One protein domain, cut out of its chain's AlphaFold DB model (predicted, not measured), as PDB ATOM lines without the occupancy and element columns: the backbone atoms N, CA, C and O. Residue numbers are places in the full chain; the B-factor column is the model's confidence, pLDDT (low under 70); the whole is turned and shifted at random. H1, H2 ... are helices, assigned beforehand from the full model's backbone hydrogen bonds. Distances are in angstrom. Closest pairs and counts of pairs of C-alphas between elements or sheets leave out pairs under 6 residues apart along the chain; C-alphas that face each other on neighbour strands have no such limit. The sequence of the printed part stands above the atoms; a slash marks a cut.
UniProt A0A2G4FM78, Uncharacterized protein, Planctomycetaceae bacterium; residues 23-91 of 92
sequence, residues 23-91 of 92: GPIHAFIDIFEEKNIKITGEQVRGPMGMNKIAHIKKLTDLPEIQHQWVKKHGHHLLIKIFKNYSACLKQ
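What this domain is: This is residues 23 to 91 of the 92 residues of an uncharacterized protein of Planctomycetaceae bacterium (UniProt A0A2G4FM78). Four helices, H1 to H4, gather in a small body with few contacts between them, H3 and H4 making a corner; H5 leads away from it, and its residues 86 to 91 stick out. The printed part has 69 residues with five named helices, H1 to H5 in order, and no named strand: all helix. It is compact, with a radius of gyration of the C-alphas of 12.2 A and spans of 32 by 31 by 19 A.

Where its parts are: H1, residues 23 to 34, is 17.0 A long from C-alpha 23 at (28.858, 32.645, 19.636). H2 is residues 41 to 45, 6.0 A; H3, 52 to 60, 12.3 A; H4, 63 to 73, 15.1 A. H5, residues 81 to 91, 17.2 A, ends at C-alpha 91 (33.822, 20.728, 45.522).

How they stand to each other: H1 touches H2 with residues 25 to 29 alone; the closest C-alphas, of Ile 25 and Gly 41, are 6.1 A apart. H1 and H3 are near each other. H2 and H3 are close but not clearly touching, at 7.0 A between C-alphas 44 and 59. H3 and H4 are likewise close but not clearly touching, about perpendicular at 85 degrees, with C-alphas 60 and 66 closest at 6.4 A. H5 is apart from H1, H2, H3 and H4. In H1 to H4 every O i to N i+4 pair is within hydrogen-bond range; in H5 2 of 7 are, and 3 of 8 O i to N i+3 pairs.

The domain as a whole: The C-alphas farthest apart, of Lys 71 and Gln 91, are 34.2 A apart. The printed part has no cut and no long link. The model's pLDDT is under 70 at residues 78 to 91.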
ATOM      1  N   GLY A  23      29.255  33.957  19.101       85.06
ATOM      2  CA  GLY A  23      28.858  32.645  19.636       85.06
ATOM      3  C   GLY A  23      28.327  32.681  21.083       85.06
ATOM      4  O   GLY A  23      27.179  32.301  21.306       85.06
ATOM      5  N   PRO A  24      29.104  33.181  22.067       84.19
ATOM      6  CA  PRO A  24      28.629  33.326  23.445       84.19
ATOM      7  C   PRO A  24      27.384  34.206  23.572       84.19
ATOM      8  O   PRO A  24      26.534  33.939  24.413       84.19
ATOM      9  N   ILE A  25      27.262  35.239  22.733       89.62
ATOM     10  CA  ILE A  25      26.146  36.184  22.799       89.62
ATOM     11  C   ILE A  25      24.828  35.501  22.459       89.62
ATOM     12  O   ILE A  25      23.883  35.620  23.236       89.62
ATOM     13  N   HIS A  26      24.778  34.758  21.352       90.06
ATOM     14  CA  HIS A  26      23.579  34.005  20.985       90.06
ATOM     15  C   HIS A  26      23.228  32.972  22.056       90.06
ATOM     16  O   HIS A  26      22.098  32.956  22.520       90.06
ATOM     17  N   ALA A  27      24.215  32.227  22.570       90.12
ATOM     18  CA  ALA A  27      23.969  31.241  23.623       90.12
ATOM     19  C   ALA A  27      23.341  31.852  24.893       90.12
ATOM     20  O   ALA A  27      22.472  31.242  25.510       90.12
ATOM     21  N   PHE A  28      23.760  33.057  25.297       90.94
ATOM     22  CA  PHE A  28      23.119  33.747  26.418       90.94
ATOM     23  C   PHE A  28      21.706  34.212  26.078       90.94
ATOM     24  O   PHE A  28      20.816  34.052  26.908       90.94
ATOM     25  N   ILE A  29      21.490  34.779  24.890       92.62
ATOM     26  CA  ILE A  29      20.156  35.215  24.463       92.62
ATOM     27  C   ILE A  29      19.191  34.025  24.469       92.62
ATOM     28  O   ILE A  29      18.156  34.109  25.127       92.62
ATOM     29  N   ASP A  30      19.581  32.902  23.863       92.19
ATOM     30  CA  ASP A  30      18.759  31.694  23.748       92.19
ATOM     31  C   ASP A  30      18.354  31.149  25.133       92.19
ATOM     32  O   ASP A  30      17.175  30.920  25.403       92.19
ATOM     33  N   ILE A  31      19.306  31.021  26.069       90.69
ATOM     34  CA  ILE A  31      19.038  30.497  27.425       90.69
ATOM     35  C   ILE A  31      18.101  31.418  28.224       90.69
ATOM     36  O   ILE A  31      17.276  30.945  29.013       90.69
ATOM     37  N   PHE A  32      18.231  32.738  28.074       90.69
ATOM     38  CA  PHE A  32      17.330  33.678  28.743       90.69
ATOM     39  C   PHE A  32      15.947  33.699  28.076       90.69
ATOM     40  O   PHE A  32      14.933  33.769  28.780       90.69
ATOM     41  N   GLU A  33      15.885  33.542  26.753       93.69
ATOM     42  CA  GLU A  33      14.640  33.452  25.994       93.69
ATOM     43  C   GLU A  33      13.833  32.196  26.356       93.69
ATOM     44  O   GLU A  33      12.625  32.298  26.575       93.69
ATOM     45  N   GLU A  34      14.484  31.049  26.584       91.50
ATOM     46  CA  GLU A  34      13.844  29.842  27.140       91.50
ATOM     47  C   GLU A  34      13.148  30.103  28.491       91.50
ATOM     48  O   GLU A  34      12.177  29.433  28.859       91.50
ATOM     49  N   LYS A  35      13.629  31.088  29.259       88.88
ATOM     50  CA  LYS A  35      13.023  31.533  30.525       88.88
ATOM     51  C   LYS A  35      12.045  32.691  30.351       88.88
ATOM     52  O   LYS A  35      11.551  33.215  31.343       88.88
ATOM     53  N   ASN A  36      11.688  33.038  29.117       92.19
ATOM     54  CA  ASN A  36      10.831  34.172  28.776       92.19
ATOM     55  C   ASN A  36      11.391  35.518  29.271       92.19
ATOM     56  O   ASN A  36      10.626  36.428  29.606       92.19
ATOM     57  N   ILE A  37      12.719  35.640  29.315       93.75
ATOM     58  CA  ILE A  37      13.435  36.862  29.666       93.75
ATOM     59  C   ILE A  37      14.150  37.373  28.424       93.75
ATOM     60  O   ILE A  37      14.929  36.658  27.804       93.75
ATOM     61  N   LYS A  38      13.899  38.627  28.062       95.00
ATOM     62  CA  LYS A  38      14.555  39.265  26.924       95.00
ATOM     63  C   LYS A  38      15.785  40.015  27.405       95.00
ATOM     64  O   LYS A  38      15.679  40.869  28.283       95.00
ATOM     65  N   ILE A  39      16.926  39.711  26.800       94.31
ATOM     66  CA  ILE A  39      18.190  40.412  27.024       94.31
ATOM     67  C   ILE A  39      18.760  40.871  25.686       94.31
ATOM     68  O   ILE A  39      18.520  40.242  24.655       94.31
ATOM     69  N   THR A  40      19.507  41.969  25.687       94.06
ATOM     70  CA  THR A  40      20.138  42.489  24.471       94.06
ATOM     71  C   THR A  40      21.573  41.993  24.336       94.06
ATOM     72  O   THR A  40      22.258  41.713  25.323       94.06
ATOM     73  N   GLY A  41      22.080  41.945  23.101       90.31
ATOM     74  CA  GLY A  41      23.490  41.638  22.863       90.31
ATOM     75  C   GLY A  41      24.439  42.618  23.565       90.31
ATOM     76  O   GLY A  41      25.515  42.218  23.993       90.31
ATOM     77  N   GLU A  42      24.038  43.878  23.747       91.00
ATOM     78  CA  GLU A  42      24.816  44.882  24.483       91.00
ATOM     79  C   GLU A  42      24.899  44.564  25.983       91.00
ATOM     80  O   GLU A  42      25.988  44.585  26.559       91.00
ATOM     81  N   GLN A  43      23.781  44.164  26.598       91.88
ATOM     82  CA  GLN A  43      23.760  43.707  27.991       91.88
ATOM     83  C   GLN A  43      24.663  42.487  28.181       91.88
ATOM     84  O   GLN A  43      25.446  42.443  29.129       91.88
ATOM     85  N   VAL A  44      24.614  41.531  27.246       91.56
ATOM     86  CA  VAL A  44      25.492  40.352  27.250       91.56
ATOM     87  C   VAL A  44      26.956  40.729  27.053       91.56
ATOM     88  O   VAL A  44      27.821  40.109  27.665       91.56
ATOM     89  N   ARG A  45      27.257  41.749  26.245       90.62
ATOM     90  CA  ARG A  45      28.632  42.197  25.995       90.62
ATOM     91  C   ARG A  45      29.297  42.833  27.213       90.62
ATOM     92  O   ARG A  45      30.506  42.675  27.363       90.62
ATOM     93  N   GLY A  46      28.540  43.500  28.083       89.19
ATOM     94  CA  GLY A  46      29.083  44.207  29.251       89.19
ATOM     95  C   GLY A  46      30.041  43.369  30.120       89.19
ATOM     96  O   GLY A  46      31.118  43.859  30.448       89.19
ATOM     97  N   PRO A  47      29.707  42.111  30.474       87.06
ATOM     98  CA  PRO A  47      30.572  41.234  31.272       87.06
ATOM     99  C   PRO A  47      31.439  40.248  30.457       87.06
ATOM    100  O   PRO A  47      31.911  39.256  31.018       87.06
ATOM    101  N   MET A  48      31.638  40.457  29.149       86.44
ATOM    102  CA  MET A  48      32.394  39.505  28.317       86.44
ATOM    103  C   MET A  48      33.841  39.326  28.793       86.44
ATOM    104  O   MET A  48      34.504  40.277  29.196       86.44
ATOM    105  N   GLY A  49      34.326  38.082  28.736       82.00
ATOM    106  CA  GLY A  49      35.649  37.683  29.236       82.00
ATOM    107  C   GLY A  49      35.645  37.163  30.679       82.00
ATOM    108  O   GLY A  49      36.631  36.577  31.121       82.00
ATOM    109  N   MET A  50      34.535  37.304  31.413       86.12
ATOM    110  CA  MET A  50      34.363  36.661  32.719       86.12
ATOM    111  C   MET A  50      34.090  35.158  32.586       86.12
ATOM    112  O   MET A  50      33.618  34.664  31.560       86.12
ATOM    113  N   ASN A  51      34.303  34.418  33.679       86.62
ATOM    114  CA  ASN A  51      33.773  33.062  33.791       86.62
ATOM    115  C   ASN A  51      32.251  33.070  33.551       86.62
ATOM    116  O   ASN A  51      31.542  33.928  34.079       86.62
ATOM    117  N   LYS A  52      31.746  32.074  32.817       84.38
ATOM    118  CA  LYS A  52      30.332  31.949  32.427       84.38
ATOM    119  C   LYS A  52      29.353  32.117  33.597       84.38
ATOM    120  O   LYS A  52      28.337  32.782  33.447       84.38
ATOM    121  N   ILE A  53      29.655  31.565  34.772       83.88
ATOM    122  CA  ILE A  53      28.781  31.666  35.954       83.88
ATOM    123  C   ILE A  53      28.766  33.099  36.498       83.88
ATOM    124  O   ILE A  53      27.704  33.635  36.814       83.88
ATOM    125  N   ALA A  54      29.938  33.734  36.588       85.25
ATOM    126  CA  ALA A  54      30.048  35.129  37.009       85.25
ATOM    127  C   ALA A  54      29.353  36.071  36.011       85.25
ATOM    128  O   ALA A  54      28.700  37.030  36.420       85.25
ATOM    129  N   HIS A  55      29.423  35.748  34.718       89.81
ATOM    130  CA  HIS A  55      28.720  36.457  33.654       89.81
ATOM    131  C   HIS A  55      27.201  36.371  33.838       89.81
ATOM    132  O   HIS A  55      26.546  37.410  33.925       89.81
ATOM    133  N   ILE A  56      26.646  35.161  34.005       88.38
ATOM    134  CA  ILE A  56      25.212  34.971  34.288       88.38
ATOM    135  C   ILE A  56      24.819  35.769  35.524       88.38
ATOM    136  O   ILE A  56      23.851  36.517  35.467       88.38
ATOM    137  N   LYS A  57      25.595  35.682  36.612       86.31
ATOM    138  CA  LYS A  57      25.321  36.446  37.834       86.31
ATOM    139  C   LYS A  57      25.199  37.941  37.548       86.31
ATOM    140  O   LYS A  57      24.208  38.556  37.929       86.31
ATOM    141  N   LYS A  58      26.162  38.507  36.819       89.69
ATOM    142  CA  LYS A  58      26.175  39.937  36.509       89.69
ATOM    143  C   LYS A  58      24.993  40.358  35.636       89.69
ATOM    144  O   LYS A  58      24.437  41.424  35.871       89.69
ATOM    145  N   LEU A  59      24.586  39.517  34.682       90.38
ATOM    146  CA  LEU A  59      23.370  39.737  33.895       90.38
ATOM    147  C   LEU A  59      22.133  39.692  34.785       90.38
ATOM    148  O   LEU A  59      21.303  40.591  34.738       90.38
ATOM    149  N   THR A  60      22.029  38.691  35.655       88.75
ATOM    150  CA  THR A  60      20.892  38.591  36.568       88.75
ATOM    151  C   THR A  60      20.834  39.732  37.574       88.75
ATOM    152  O   THR A  60      19.754  40.021  38.053       88.75
ATOM    153  N   ASP A  61      21.934  40.420  37.871       89.00
ATOM    154  CA  ASP A  61      21.935  41.595  38.752       89.00
ATOM    155  C   ASP A  61      21.400  42.869  38.061       89.00
ATOM    156  O   ASP A  61      21.163  43.874  38.734       89.00
ATOM    157  N   LEU A  62      21.185  42.859  36.737       90.81
ATOM    158  CA  LEU A  62      20.640  44.016  36.025       90.81
ATOM    159  C   LEU A  62      19.175  44.268  36.436       90.81
ATOM    160  O   LEU A  62      18.354  43.346  36.357       90.81
ATOM    161  N   PRO A  63      18.800  45.512  36.812       91.69
ATOM    162  CA  PRO A  63      17.447  45.823  37.284       91.69
ATOM    163  C   PRO A  63      16.345  45.432  36.294       91.69
ATOM    164  O   PRO A  63      15.308  44.908  36.689       91.69
ATOM    165  N   GLU A  64      16.583  45.634  34.998       92.81
ATOM    166  CA  GLU A  64      15.629  45.284  33.945       92.81
ATOM    167  C   GLU A  64      15.353  43.774  33.892       92.81
ATOM    168  O   GLU A  64      14.197  43.351  33.847       92.81
ATOM    169  N   ILE A  65      16.406  42.958  33.965       91.81
ATOM    170  CA  ILE A  65      16.312  41.495  33.955       91.81
ATOM    171  C   ILE A  65      15.598  41.007  35.219       91.81
ATOM    172  O   ILE A  65      14.720  40.148  35.141       91.81
ATOM    173  N   GLN A  66      15.899  41.605  36.374       91.19
ATOM    174  CA  GLN A  66      15.197  41.305  37.623       91.19
ATOM    175  C   GLN A  66      13.711  41.645  37.555       91.19
ATOM    176  O   GLN A  66      12.880  40.849  37.992       91.19
ATOM    177  N   HIS A  67      13.349  42.792  36.982       92.50
ATOM    178  CA  HIS A  67      11.948  43.172  36.807       92.50
ATOM    179  C   HIS A  67      11.205  42.207  35.883       92.50
ATOM    180  O   HIS A  67      10.097  41.776  36.212       92.50
ATOM    181  N   GLN A  68      11.812  41.826  34.756       93.62
ATOM    182  CA  GLN A  68      11.239  40.818  33.862       93.62
ATOM    183  C   GLN A  68      11.039  39.485  34.590       93.62
ATOM    184  O   GLN A  68       9.965  38.886  34.503       93.62
ATOM    185  N   TRP A  69      12.035  39.064  35.370       91.69
ATOM    186  CA  TRP A  69      11.979  37.819  36.121       91.69
ATOM    187  C   TRP A  69      10.868  37.821  37.171       91.69
ATOM    188  O   TRP A  69      10.045  36.906  37.196       91.69
ATOM    189  N   VAL A  70      10.785  38.863  38.003       91.75
ATOM    190  CA  VAL A  70       9.719  39.003  39.009       91.75
ATOM    191  C   VAL A  70       8.347  39.017  38.335       91.75
ATOM    192  O   VAL A  70       7.435  38.334  38.796       91.75
ATOM    193  N   LYS A  71       8.204  39.714  37.202       93.12
ATOM    194  CA  LYS A  71       6.954  39.759  36.435       93.12
ATOM    195  C   LYS A  71       6.537  38.391  35.882       93.12
ATOM    196  O   LYS A  71       5.341  38.142  35.756       93.12
ATOM    197  N   LYS A  72       7.485  37.517  35.525       91.38
ATOM    198  CA  LYS A  72       7.188  36.188  34.962       91.38
ATOM    199  C   LYS A  72       7.083  35.071  35.989       91.38
ATOM    200  O   LYS A  72       6.275  34.168  35.804       91.38
ATOM    201  N   HIS A  73       7.857  35.136  37.064       88.38
ATOM    202  CA  HIS A  73       7.978  34.044  38.029       88.38
ATOM    203  C   HIS A  73       7.462  34.393  39.432       88.38
ATOM    204  O   HIS A  73       7.376  33.505  40.280       88.38
ATOM    205  N   GLY A  74       7.117  35.654  39.707       88.69
ATOM    206  CA  GLY A  74       6.526  36.095  40.978       88.69
ATOM    207  C   GLY A  74       7.499  36.164  42.161       88.69
ATOM    208  O   GLY A  74       7.074  36.344  43.296       88.69
ATOM    209  N   HIS A  75       8.802  35.999  41.930       83.94
ATOM    210  CA  HIS A  75       9.843  36.074  42.957       83.94
ATOM    211  C   HIS A  75      11.157  36.565  42.352       83.94
ATOM    212  O   HIS A  75      11.309  36.576  41.138       83.94
ATOM    213  N   HIS A  76      12.115  36.959  43.190       81.25
ATOM    214  CA  HIS A  76      13.414  37.466  42.750       81.25
ATOM    215  C   HIS A  76      14.389  36.334  42.368       81.25
ATOM    216  O   HIS A  76      14.462  35.307  43.052       81.25
ATOM    217  N   LEU A  77      15.168  36.529  41.296       74.62
ATOM    218  CA  LEU A  77      16.004  35.494  40.668       74.62
ATOM    219  C   LEU A  77      17.132  34.974  41.573       74.62
ATOM    220  O   LEU A  77      17.428  33.774  41.593       74.62
ATOM    221  N   LEU A  78      17.715  35.851  42.400       64.88
ATOM    222  CA  LEU A  78      18.851  35.494  43.260       64.88
ATOM    223  C   LEU A  78      18.503  34.449  44.333       64.88
ATOM    224  O   LEU A  78      19.398  33.793  44.862       64.88
ATOM    225  N   ILE A  79      17.215  34.238  44.631       53.84
ATOM    226  CA  ILE A  79      16.791  33.379  45.745       53.84
ATOM    227  C   ILE A  79      16.929  31.881  45.417       53.84
ATOM    228  O   ILE A  79      17.078  31.084  46.345       53.84
ATOM    229  N   LYS A  80      16.921  31.469  44.136       53.88
ATOM    230  CA  LYS A  80      16.910  30.037  43.758       53.88
ATOM    231  C   LYS A  80      18.150  29.538  43.020       53.88
ATOM    232  O   LYS A  80      18.625  28.459  43.363       53.88
ATOM    233  N   ILE A  81      18.691  30.286  42.054       57.16
ATOM    234  CA  ILE A  81      19.814  29.778  41.246       57.16
ATOM    235  C   ILE A  81      21.061  29.601  42.121       57.16
ATOM    236  O   ILE A  81      21.617  28.515  42.170       57.16
ATOM    237  N   PHE A  82      21.456  30.587  42.927       56.00
ATOM    238  CA  PHE A  82      22.712  30.487  43.689       56.00
ATOM    239  C   PHE A  82      22.648  29.614  44.949       56.00
ATOM    240  O   PHE A  82      23.693  29.147  45.407       56.00
ATOM    241  N   LYS A  83      21.452  29.327  45.490       52.84
ATOM    242  CA  LYS A  83      21.324  28.427  46.650       52.84
ATOM    243  C   LYS A  83      21.814  27.016  46.317       52.84
ATOM    244  O   LYS A  83      22.601  26.465  47.082       52.84
ATOM    245  N   ASN A  84      21.450  26.489  45.147       49.91
ATOM    246  CA  ASN A  84      21.866  25.148  44.722       49.91
ATOM    247  C   ASN A  84      23.323  25.091  44.227       49.91
ATOM    248  O   ASN A  84      23.981  24.068  44.390       49.91
ATOM    249  N   TYR A  85      23.870  26.185  43.686       52.41
ATOM    250  CA  TYR A  85      25.259  26.211  43.198       52.41
ATOM    251  C   TYR A  85      26.302  26.361  44.311       52.41
ATOM    252  O   TYR A  85      27.424  25.886  44.149       52.41
ATOM    253  N   SER A  86      25.949  26.952  45.458       50.25
ATOM    254  CA  SER A  86      26.854  27.022  46.619       50.25
ATOM    255  C   SER A  86      27.289  25.640  47.132       50.25
ATOM    256  O   SER A  86      28.374  25.510  47.694       50.25
ATOM    257  N   ALA A  87      26.478  24.602  46.895       49.75
ATOM    258  CA  ALA A  87      26.829  23.219  47.197       49.75
ATOM    259  C   ALA A  87      27.842  22.638  46.193       49.75
ATOM    260  O   ALA A  87      28.756  21.927  46.597       49.75
ATOM    261  N   CYS A  88      27.723  22.983  44.906       39.06
ATOM    262  CA  CYS A  88      28.625  22.520  43.845       39.06
ATOM    263  C   CYS A  88      29.991  23.235  43.877       39.06
ATOM    264  O   CYS A  88      31.023  22.616  43.648       39.06
ATOM    265  N   LEU A  89      30.027  24.519  44.249       44.06
ATOM    266  CA  LEU A  89      31.264  25.314  44.321       44.06
ATOM    267  C   LEU A  89      32.169  24.986  45.520       44.06
ATOM    268  O   LEU A  89      33.309  25.423  45.539       44.06
ATOM    269  N   LYS A  90      31.693  24.225  46.514       43.44
ATOM    270  CA  LYS A  90      32.540  23.719  47.615       43.44
ATOM    271  C   LYS A  90      33.336  22.459  47.241       43.44
ATOM    272  O   LYS A  90      34.068  21.950  48.083       43.44
ATOM    273  N   GLN A  91      33.152  21.934  46.028       39.72
ATOM    274  CA  GLN A  91      33.822  20.728  45.522       39.72
ATOM    275  C   GLN A  91      34.895  21.025  44.461       39.72
ATOM    276  O   GLN A  91      35.409  20.089  43.853       39.72
TER     277      GLN A  91